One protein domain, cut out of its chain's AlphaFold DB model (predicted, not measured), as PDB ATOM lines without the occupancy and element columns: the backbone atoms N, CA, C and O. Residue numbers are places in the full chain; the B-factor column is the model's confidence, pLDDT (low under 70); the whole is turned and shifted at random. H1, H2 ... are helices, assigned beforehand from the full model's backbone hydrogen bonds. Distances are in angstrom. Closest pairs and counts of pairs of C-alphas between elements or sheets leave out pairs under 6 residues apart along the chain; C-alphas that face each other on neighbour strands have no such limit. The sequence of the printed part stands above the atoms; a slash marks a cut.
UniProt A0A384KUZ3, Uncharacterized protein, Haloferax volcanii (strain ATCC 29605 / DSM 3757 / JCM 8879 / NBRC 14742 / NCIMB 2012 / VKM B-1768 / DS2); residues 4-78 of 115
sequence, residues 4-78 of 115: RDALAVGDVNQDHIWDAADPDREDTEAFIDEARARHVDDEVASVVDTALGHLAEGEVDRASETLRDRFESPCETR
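What this domain is: This is residues 4 to 78 of the 115 residues of an uncharacterized protein of Haloferax volcanii (strain ATCC 29605 / DSM 3757 / JCM 8879 / NBRC 14742 / NCIMB 2012 / VKM B-1768 / DS2) (UniProt A0A384KUZ3). Two small helical lobes follow one another in a loose, flat arrangement: H2 and H3 pack crosswise in one, and H4 and H5 fold back on each other as a helical hairpin in the other. The short helices H1 and H6 touch no helix, and no helix of H1 to H3 touches one of H4 to H6. The printed part has 75 residues with six named helices, H1 to H6 in order, and no named strand; the class is all helix. The whole is loose, with a radius of gyration of the C-alphas of 16.0 A, and spans 43 by 31 by 15 A.

How they stand to each other: H1, residues 4 to 9, is apart from H2, residues 14 to 21. H2 touches H3, residues 28 to 39, with residues 30 to 35 of H3 alone; the closest C-alphas are those of Ala 21 and Phe 31, 5.3 A apart, and the lines stand about perpendicular at 74 degrees. H1 and H3 are only just apart, at 8.1 A. H3 is only just apart from H4, residues 42 to 56, at 8.5 A. H4 and H5, residues 60 to 71, touch as a hairpin, opposite ways at a shallow tilt of 15 degrees; their closest C-alphas, of Ala 51 and Ala 63, are 4.1 A apart. H6, residues 74 to 77, is apart from H5. Every O i to N i+4 pair is within hydrogen-bond range in H1, H2, H3 and H4, and 7 of 8 are in H5; H6 is too short for such a pair.

Where its parts are: H1 begins at C-alpha 4 (162.130, 100.737, 117.828). H3 is 16.2 A long, H4 20.6 A and H5 16.3 A. H6 ends at C-alpha 77 (151.712, 81.197, 124.677).

The domain as a whole: The C-alphas farthest apart, of Asp 24 and Arg 78, are 49.0 A apart. The printed part has no cut, no link is long, and no printed residue is under 70 in pLDDT.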
ATOM      1  N   ARG A   4     161.295 101.171 116.701       92.56
ATOM      2  CA  ARG A   4     162.130 100.737 117.828       92.56
ATOM      3  C   ARG A   4     163.543 100.434 117.345       92.56
ATOM      4  O   ARG A   4     164.500 100.899 117.964       92.56
ATOM      5  N   ASP A   5     163.669  99.669 116.269       92.19
ATOM      6  CA  ASP A   5     164.969  99.330 115.695       92.19
ATOM      7  C   ASP A   5     165.700 100.589 115.212       92.19
ATOM      8  O   ASP A   5     166.878 100.771 115.524       92.19
ATOM      9  N   ALA A   6     164.990 101.502 114.541       89.81
ATOM     10  CA  ALA A   6     165.549 102.767 114.070       89.81
ATOM     11  C   ALA A   6     166.075 103.633 115.230       89.81
ATOM     12  O   ALA A   6     167.168 104.194 115.145       89.81
ATOM     13  N   LEU A   7     165.343 103.708 116.346       94.25
ATOM     14  CA  LEU A   7     165.798 104.406 117.551       94.25
ATOM     15  C   LEU A   7     167.026 103.736 118.173       94.25
ATOM     16  O   LEU A   7     167.966 104.427 118.564       94.25
ATOM     17  N   ALA A   8     167.039 102.403 118.252       94.00
ATOM     18  CA  ALA A   8     168.132 101.652 118.864       94.00
ATOM     19  C   ALA A   8     169.466 101.840 118.126       94.00
ATOM     20  O   ALA A   8     170.521 101.870 118.761       94.00
ATOM     21  N   VAL A   9     169.423 101.990 116.800       95.19
ATOM     22  CA  VAL A   9     170.617 102.231 115.974       95.19
ATOM     23  C   VAL A   9     170.899 103.720 115.728       95.19
ATOM     24  O   VAL A   9     171.906 104.046 115.102       95.19
ATOM     25  N   GLY A  10     170.050 104.622 116.234       92.81
ATOM     26  CA  GLY A  10     170.204 106.072 116.083       92.81
ATOM     27  C   GLY A  10     169.870 106.614 114.687       92.81
ATOM     28  O   GLY A  10     170.367 107.675 114.321       92.81
ATOM     29  N   ASP A  11     169.050 105.903 113.911       92.00
ATOM     30  CA  ASP A  11     168.643 106.285 112.547       92.00
ATOM     31  C   ASP A  11     167.487 107.306 112.526       92.00
ATOM     32  O   ASP A  11     167.192 107.921 111.503       92.00
ATOM     33  N   VAL A  12     166.836 107.544 113.670       94.25
ATOM     34  CA  VAL A  12     165.790 108.572 113.790       94.25
ATOM     35  C   VAL A  12     166.422 109.947 114.002       94.25
ATOM     36  O   VAL A  12     166.870 110.283 115.100       94.25
ATOM     37  N   ASN A  13     166.412 110.775 112.957       93.75
ATOM     38  CA  ASN A  13     166.842 112.169 113.040       93.75
ATOM     39  C   ASN A  13     165.665 113.086 113.413       93.75
ATOM     40  O   ASN A  13     164.794 113.370 112.593       93.75
ATOM     41  N   GLN A  14     165.675 113.578 114.652       94.69
ATOM     42  CA  GLN A  14     164.614 114.429 115.196       94.69
ATOM     43  C   GLN A  14     164.513 115.791 114.504       94.69
ATOM     44  O   GLN A  14     163.405 116.290 114.327       94.69
ATOM     45  N   ASP A  15     165.638 116.384 114.099       96.62
ATOM     46  CA  ASP A  15     165.638 117.703 113.460       96.62
ATOM     47  C   ASP A  15     164.920 117.644 112.109       96.62
ATOM     48  O   ASP A  15     164.080 118.489 111.827       96.62
ATOM     49  N   HIS A  16     165.135 116.580 111.329       95.19
ATOM     50  CA  HIS A  16     164.408 116.370 110.072       95.19
ATOM     51  C   HIS A  16     162.904 116.150 110.258       95.19
ATOM     52  O   HIS A  16     162.121 116.477 109.366       95.19
ATOM     53  N   ILE A  17     162.489 115.577 111.390       96.62
ATOM     54  CA  ILE A  17     161.065 115.420 111.689       96.62
ATOM     55  C   ILE A  17     160.449 116.779 112.002       96.62
ATOM     56  O   ILE A  17     159.453 117.129 111.373       96.62
ATOM     57  N   TRP A  18     161.083 117.563 112.877       97.94
ATOM     58  CA  TRP A  18     160.658 118.930 113.173       97.94
ATOM     59  C   TRP A  18     160.604 119.808 111.923       97.94
ATOM     60  O   TRP A  18     159.576 120.417 111.669       97.94
ATOM     61  N   ASP A  19     161.646 119.799 111.093       97.69
ATOM     62  CA  ASP A  19     161.701 120.609 109.870       97.69
ATOM     63  C   ASP A  19     160.544 120.318 108.896       97.69
ATOM     64  O   ASP A  19     160.167 121.182 108.105       97.69
ATOM     65  N   ALA A  20     159.997 119.101 108.918       96.88
ATOM     66  CA  ALA A  20     158.880 118.720 108.061       96.88
ATOM     67  C   ALA A  20     157.508 118.962 108.701       96.88
ATOM     68  O   ALA A  20     156.577 119.338 107.991       96.88
ATOM     69  N   ALA A  21     157.388 118.717 110.005       97.56
ATOM     70  CA  ALA A  21     156.134 118.835 110.738       97.56
ATOM     71  C   ALA A  21     155.825 120.290 111.110       97.56
ATOM     72  O   ALA A  21     154.769 120.817 110.769       97.56
ATOM     73  N   ASP A  22     156.766 120.924 111.809       97.44
ATOM     74  CA  ASP A  22     156.674 122.281 112.329       97.44
ATOM     75  C   ASP A  22     158.091 122.809 112.645       97.44
ATOM     76  O   ASP A  22     158.648 122.505 113.709       97.44
ATOM     77  N   PRO A  23     158.703 123.590 111.734       96.12
ATOM     78  CA  PRO A  23     160.060 124.103 111.910       96.12
ATOM     79  C   PRO A  23     160.249 124.949 113.176       96.12
ATOM     80  O   PRO A  23     161.362 125.010 113.706       96.12
ATOM     81  N   ASP A  24     159.181 125.587 113.665       97.06
ATOM     82  CA  ASP A  24     159.212 126.431 114.861       97.06
ATOM     83  C   ASP A  24     159.139 125.603 116.164       97.06
ATOM     84  O   ASP A  24     159.461 126.108 117.243       97.06
ATOM     85  N   ARG A  25     158.846 124.296 116.058       96.75
ATOM     86  CA  ARG A  25     158.795 123.309 117.154       96.75
ATOM     87  C   ARG A  25     157.792 123.648 118.256       96.75
ATOM     88  O   ARG A  25     158.053 123.416 119.440       96.75
ATOM     89  N   GLU A  26     156.652 124.200 117.875       97.69
ATOM     90  CA  GLU A  26     155.568 124.583 118.774       97.69
ATOM     91  C   GLU A  26     154.466 123.508 118.829       97.69
ATOM     92  O   GLU A  26     153.817 123.350 119.867       97.69
ATOM     93  N   ASP A  27     154.293 122.722 117.761       97.56
ATOM     94  CA  ASP A  27     153.269 121.682 117.643       97.56
ATOM     95  C   ASP A  27     153.838 120.262 117.824       97.56
ATOM     96  O   ASP A  27     154.354 119.615 116.911       97.56
ATOM     97  N   THR A  28     153.728 119.751 119.051       97.75
ATOM     98  CA  THR A  28     154.159 118.382 119.376       97.75
ATOM     99  C   THR A  28     153.292 117.311 118.711       97.75
ATOM    100  O   THR A  28     153.815 116.247 118.381       97.75
ATOM    101  N   GLU A  29     152.002 117.565 118.484       98.12
ATOM    102  CA  GLU A  29     151.125 116.588 117.828       98.12
ATOM    103  C   GLU A  29     151.512 116.447 116.353       98.12
ATOM    104  O   GLU A  29     151.665 115.327 115.872       98.12
ATOM    105  N   ALA A  30     151.813 117.560 115.674       97.81
ATOM    106  CA  ALA A  30     152.334 117.532 114.307       97.81
ATOM    107  C   ALA A  30     153.635 116.717 114.201       97.81
ATOM    108  O   ALA A  30     153.812 115.933 113.264       97.81
ATOM    109  N   PHE A  31     154.541 116.850 115.176       97.88
ATOM    110  CA  PHE A  31     155.751 116.026 115.234       97.88
ATOM    111  C   PHE A  31     155.433 114.535 115.390       97.88
ATOM    112  O   PHE A  31     156.045 113.706 114.714       97.88
ATOM    113  N   ILE A  32     154.504 114.181 116.283       96.81
ATOM    114  CA  ILE A  32     154.105 112.787 116.520       96.81
ATOM    115  C   ILE A  32     153.473 112.190 115.264       96.81
ATOM    116  O   ILE A  32     153.825 111.069 114.895       96.81
ATOM    117  N   ASP A  33     152.595 112.932 114.594       96.62
ATOM    118  CA  ASP A  33     151.938 112.498 113.362       96.62
ATOM    119  C   ASP A  33     152.953 112.253 112.244       96.62
ATOM    120  O   ASP A  33     152.935 111.202 111.602       96.62
ATOM    121  N   GLU A  34     153.902 113.170 112.059       96.38
ATOM    122  CA  GLU A  34     154.960 113.010 111.064       96.38
ATOM    123  C   GLU A  34     155.902 111.842 111.408       96.38
ATOM    124  O   GLU A  34     156.263 111.039 110.544       96.38
ATOM    125  N   ALA A  35     156.286 111.695 112.679       95.00
ATOM    126  CA  ALA A  35     157.097 110.566 113.127       95.00
ATOM    127  C   ALA A  35     156.366 109.231 112.919       95.00
ATOM    128  O   ALA A  35     156.976 108.255 112.467       95.00
ATOM    129  N   ARG A  36     155.058 109.185 113.207       93.94
ATOM    130  CA  ARG A  36     154.206 108.015 112.977       93.94
ATOM    131  C   ARG A  36     154.156 107.683 111.490       93.94
ATOM    132  O   ARG A  36     154.458 106.550 111.138       93.94
ATOM    133  N   ALA A  37     153.874 108.663 110.634       93.06
ATOM    134  CA  ALA A  37     153.788 108.472 109.187       93.06
ATOM    135  C   ALA A  37     155.091 107.934 108.566       93.06
ATOM    136  O   ALA A  37     155.057 107.219 107.567       93.06
ATOM    137  N   ARG A  38     156.252 108.267 109.143       91.69
ATOM    138  CA  ARG A  38     157.560 107.817 108.635       91.69
ATOM    139  C   ARG A  38     158.016 106.465 109.154       91.69
ATOM    140  O   ARG A  38     158.724 105.756 108.440       91.69
ATOM    141  N   HIS A  39     157.710 106.151 110.409       92.62
ATOM    142  CA  HIS A  39     158.386 105.067 111.127       92.62
ATOM    143  C   HIS A  39     157.449 103.987 111.666       92.62
ATOM    144  O   HIS A  39     157.926 102.929 112.089       92.62
ATOM    145  N   VAL A  40     156.141 104.233 111.671       93.06
ATOM    146  CA  VAL A  40     155.141 103.248 112.076       93.06
ATOM    147  C   VAL A  40     154.503 102.673 110.824       93.06
ATOM    148  O   VAL A  40     154.076 103.399 109.936       93.06
ATOM    149  N   ASP A  41     154.469 101.348 110.756       92.62
ATOM    150  CA  ASP A  41     153.834 100.635 109.658       92.62
ATOM    151  C   ASP A  41     152.306 100.824 109.690       92.62
ATOM    152  O   ASP A  41     151.686 100.737 110.757       92.62
ATOM    153  N   ASP A  42     151.702 101.063 108.524       92.19
ATOM    154  CA  ASP A  42     150.262 101.316 108.387       92.19
ATOM    155  C   ASP A  42     149.405 100.145 108.896       92.19
ATOM    156  O   ASP A  42     148.333 100.360 109.465       92.19
ATOM    157  N   GLU A  43     149.866  98.897 108.737       93.31
ATOM    158  CA  GLU A  43     149.165  97.717 109.249       93.31
ATOM    159  C   GLU A  43     149.171  97.718 110.780       93.31
ATOM    160  O   GLU A  43     148.137  97.488 111.410       93.31
ATOM    161  N   VAL A  44     150.318  98.034 111.390       94.62
ATOM    162  CA  VAL A  44     150.446  98.148 112.850       94.62
ATOM    163  C   VAL A  44     149.545  99.261 113.382       94.62
ATOM    164  O   VAL A  44     148.808  99.035 114.345       94.62
ATOM    165  N   ALA A  45     149.568 100.438 112.751       94.50
ATOM    166  CA  ALA A  45     148.720 101.563 113.137       94.50
ATOM    167  C   ALA A  45     147.230 101.196 113.044       94.50
ATOM    168  O   ALA A  45     146.490 101.384 114.007       94.50
ATOM    169  N   SER A  46     146.811 100.581 111.936       96.62
ATOM    170  CA  SER A  46     145.418 100.189 111.714       96.62
ATOM    171  C   SER A  46     144.910  99.160 112.730       96.62
ATOM    172  O   SER A  46     143.771  99.270 113.196       96.62
ATOM    173  N   VAL A  47     145.735  98.181 113.116       98.25
ATOM    174  CA  VAL A  47     145.372  97.196 114.150       98.25
ATOM    175  C   VAL A  47     145.172  97.876 115.505       98.25
ATOM    176  O   VAL A  47     144.190  97.593 116.194       98.25
ATOM    177  N   VAL A  48     146.066  98.796 115.879       97.81
ATOM    178  CA  VAL A  48     145.942  99.555 117.131       97.81
ATOM    179  C   VAL A  48     144.690 100.430 117.112       97.81
ATOM    180  O   VAL A  48     143.918 100.390 118.067       97.81
ATOM    181  N   ASP A  49     144.440 101.158 116.024       98.12
ATOM    182  CA  ASP A  49     143.266 102.026 115.894       98.12
ATOM    183  C   ASP A  49     141.957 101.221 115.956       98.12
ATOM    184  O   ASP A  49     141.002 101.627 116.619       98.12
ATOM    185  N   THR A  50     141.929 100.031 115.348       98.50
ATOM    186  CA  THR A  50     140.788  99.104 115.424       98.50
ATOM    187  C   THR A  50     140.544  98.633 116.859       98.50
ATOM    188  O   THR A  50     139.416  98.694 117.355       98.50
ATOM    189  N   ALA A  51     141.597  98.209 117.563       98.75
ATOM    190  CA  ALA A  51     141.491  97.782 118.955       98.75
ATOM    191  C   ALA A  51     141.026  98.925 119.876       98.75
ATOM    192  O   ALA A  51     140.194  98.710 120.759       98.75
ATOM    193  N   LEU A  52     141.517 100.149 119.656       98.56
ATOM    194  CA  LEU A  52     141.072 101.335 120.388       98.56
ATOM    195  C   LEU A  52     139.610 101.689 120.078       98.56
ATOM    196  O   LEU A  52     138.892 102.101 120.989       98.56
ATOM    197  N   GLY A  53     139.146 101.472 118.844       98.69
ATOM    198  CA  GLY A  53     137.733 101.581 118.472       98.69
ATOM    199  C   GLY A  53     136.844 100.639 119.289       98.69
ATOM    200  O   GLY A  53     135.906 101.093 119.942       98.69
ATOM    201  N   HIS A  54     137.200  99.351 119.357       98.62
ATOM    202  CA  HIS A  54     136.508  98.380 120.215       98.62
ATOM    203  C   HIS A  54     136.514  98.804 121.687       98.62
ATOM    204  O   HIS A  54     135.490  98.737 122.368       98.62
ATOM    205  N   LEU A  55     137.651  99.294 122.184       98.44
ATOM    206  CA  LEU A  55     137.763  99.759 123.563       98.44
ATOM    207  C   LEU A  55     136.844 100.960 123.846       98.44
ATOM    208  O   LEU A  55     136.205 100.999 124.897       98.44
ATOM    209  N   ALA A  56     136.744 101.914 122.916       98.56
ATOM    210  CA  ALA A  56     135.865 103.078 123.034       98.56
ATOM    211  C   ALA A  56     134.374 102.695 123.080       98.56
ATOM    212  O   ALA A  56     133.584 103.366 123.745       98.56
ATOM    213  N   GLU A  57     133.997 101.592 122.432       98.38
ATOM    214  CA  GLU A  57     132.646 101.016 122.470       98.38
ATOM    215  C   GLU A  57     132.390 100.142 123.717       98.38
ATOM    216  O   GLU A  57     131.276  99.662 123.932       98.38
ATOM    217  N   GLY A  58     133.400  99.960 124.577       98.38
ATOM    218  CA  GLY A  58     133.333  99.109 125.767       98.38
ATOM    219  C   GLY A  58     133.570  97.621 125.488       98.38
ATOM    220  O   GLY A  58     133.398  96.791 126.381       98.38
ATOM    221  N   GLU A  59     133.993  97.264 124.275       98.44
ATOM    222  CA  GLU A  59     134.245  95.893 123.825       98.44
ATOM    223  C   GLU A  59     135.674  95.441 124.175       98.44
ATOM    224  O   GLU A  59     136.508  95.170 123.309       98.44
ATOM    225  N   VAL A  60     135.972  95.358 125.475       98.50
ATOM    226  CA  VAL A  60     137.322  95.050 125.990       98.50
ATOM    227  C   VAL A  60     137.870  93.719 125.459       98.50
ATOM    228  O   VAL A  60     139.053  93.632 125.115       98.50
ATOM    229  N   ASP A  61     137.022  92.693 125.360       98.44
ATOM    230  CA  ASP A  61     137.430  91.371 124.870       98.44
ATOM    231  C   ASP A  61     137.852  91.428 123.396       98.44
ATOM    232  O   ASP A  61     138.921  90.931 123.050       98.44
ATOM    233  N   ARG A  62     137.095  92.135 122.544       98.06
ATOM    234  CA  ARG A  62     137.441  92.296 121.120       98.06
ATOM    235  C   ARG A  62     138.698  93.120 120.903       98.06
ATOM    236  O   ARG A  62     139.501  92.788 120.034       98.06
ATOM    237  N   ALA A  63     138.886  94.178 121.689       98.56
ATOM    238  CA  ALA A  63     140.120  94.955 121.652       98.56
ATOM    239  C   ALA A  63     141.329  94.065 121.990       98.56
ATOM    240  O   ALA A  63     142.347  94.089 121.300       98.56
ATOM    241  N   SER A  64     141.184  93.229 123.022       98.00
ATOM    242  CA  SER A  64     142.229  92.302 123.461       98.00
ATOM    243  C   SER A  64     142.525  91.220 122.419       98.00
ATOM    244  O   SER A  64     143.691  90.945 122.154       98.00
ATOM    245  N   GLU A  65     141.493  90.618 121.821       98.12
ATOM    246  CA  GLU A  65     141.627  89.634 120.736       98.12
ATOM    247  C   GLU A  65     142.349  90.237 119.525       98.12
ATOM    248  O   GLU A  65     143.342  89.679 119.070       98.12
ATOM    249  N   THR A  66     141.941  91.434 119.093       98.50
ATOM    250  CA  THR A  66     142.557  92.152 117.963       98.50
ATOM    251  C   THR A  66     144.061  92.363 118.163       98.50
ATOM    252  O   THR A  66     144.854  92.138 117.248       98.50
ATOM    253  N   LEU A  67     144.478  92.780 119.365       98.12
ATOM    254  CA  LEU A  67     145.897  92.979 119.673       98.12
ATOM    255  C   LEU A  67     146.656  91.651 119.770       98.12
ATOM    256  O   LEU A  67     147.781  91.563 119.277       98.12
ATOM    257  N   ARG A  68     146.060  90.619 120.380       96.88
ATOM    258  CA  ARG A  68     146.683  89.291 120.494       96.88
ATOM    259  C   ARG A  68     146.939  88.679 119.127       96.88
ATOM    260  O   ARG A  68     148.064  88.276 118.862       96.88
ATOM    261  N   ASP A  69     145.953  88.702 118.239       96.31
ATOM    262  CA  ASP A  69     146.069  88.103 116.906       96.31
ATOM    263  C   ASP A  69     147.270  88.644 116.114       96.31
ATOM    264  O   ASP A  69     147.874  87.916 115.323       96.31
ATOM    265  N   ARG A  70     147.648  89.911 116.338       96.19
ATOM    266  CA  ARG A  70     148.756  90.550 115.621       96.19
ATOM    267  C   ARG A  70     150.085  90.574 116.370       96.19
ATOM    268  O   ARG A  70     151.135  90.518 115.719       96.19
ATOM    269  N   PHE A  71     150.054  90.755 117.687       95.50
ATOM    270  CA  PHE A  71     151.237  91.082 118.489       95.50
ATOM    271  C   PHE A  71     151.630  89.996 119.489       95.50
ATOM    272  O   PHE A  71     152.715  90.096 120.061       95.50
ATOM    273  N   GLU A  72     150.798  88.971 119.698       95.00
ATOM    274  CA  GLU A  72     151.114  87.891 120.631       95.00
ATOM    275  C   GLU A  72     152.411  87.189 120.223       95.00
ATOM    276  O   GLU A  72     152.565  86.654 119.119       95.00
ATOM    277  N   SER A  73     153.372  87.184 121.142       90.31
ATOM    278  CA  SER A  73     154.626  86.480 120.936       90.31
ATOM    279  C   SER A  73     154.497  85.002 121.329       90.31
ATOM    280  O   SER A  73     153.770  84.645 122.261       90.31
ATOM    281  N   PRO A  74     155.281  84.095 120.716       87.25
ATOM    282  CA  PRO A  74     155.338  82.702 121.156       87.25
ATOM    283  C   PRO A  74     155.717  82.543 122.634       87.25
ATOM    284  O   PRO A  74     155.328  81.560 123.252       87.25
ATOM    285  N   CYS A  75     156.459  83.498 123.205       87.88
ATOM    286  CA  CYS A  75     156.851  83.495 124.614       87.88
ATOM    287  C   CYS A  75     155.655  83.649 125.568       87.88
ATOM    288  O   CYS A  75     155.716  83.160 126.698       87.88
ATOM    289  N   GLU A  76     154.576  84.292 125.121       87.81
ATOM    290  CA  GLU A  76     153.345  84.480 125.896       87.81
ATOM    291  C   GLU A  76     152.457  83.229 125.879       87.81
ATOM    292  O   GLU A  76     151.787  82.935 126.867       87.81
ATOM    293  N   THR A  77     152.509  82.431 124.807       87.25
ATOM    294  CA  THR A  77     151.712  81.197 124.677       87.25
ATOM    295  C   THR A  77     152.457  79.935 125.088       87.25
ATOM    296  O   THR A  77     151.852  78.972 125.567       87.25
ATOM    297  N   ARG A  78     153.775  79.894 124.886       83.88
ATOM    298  CA  ARG A  78     154.598  78.709 125.121       83.88
ATOM    299  C   ARG A  78     155.973  79.101 125.631       83.88
ATOM    300  O   ARG A  78     156.773  79.681 124.907       83.88
TER     301      ARG A  78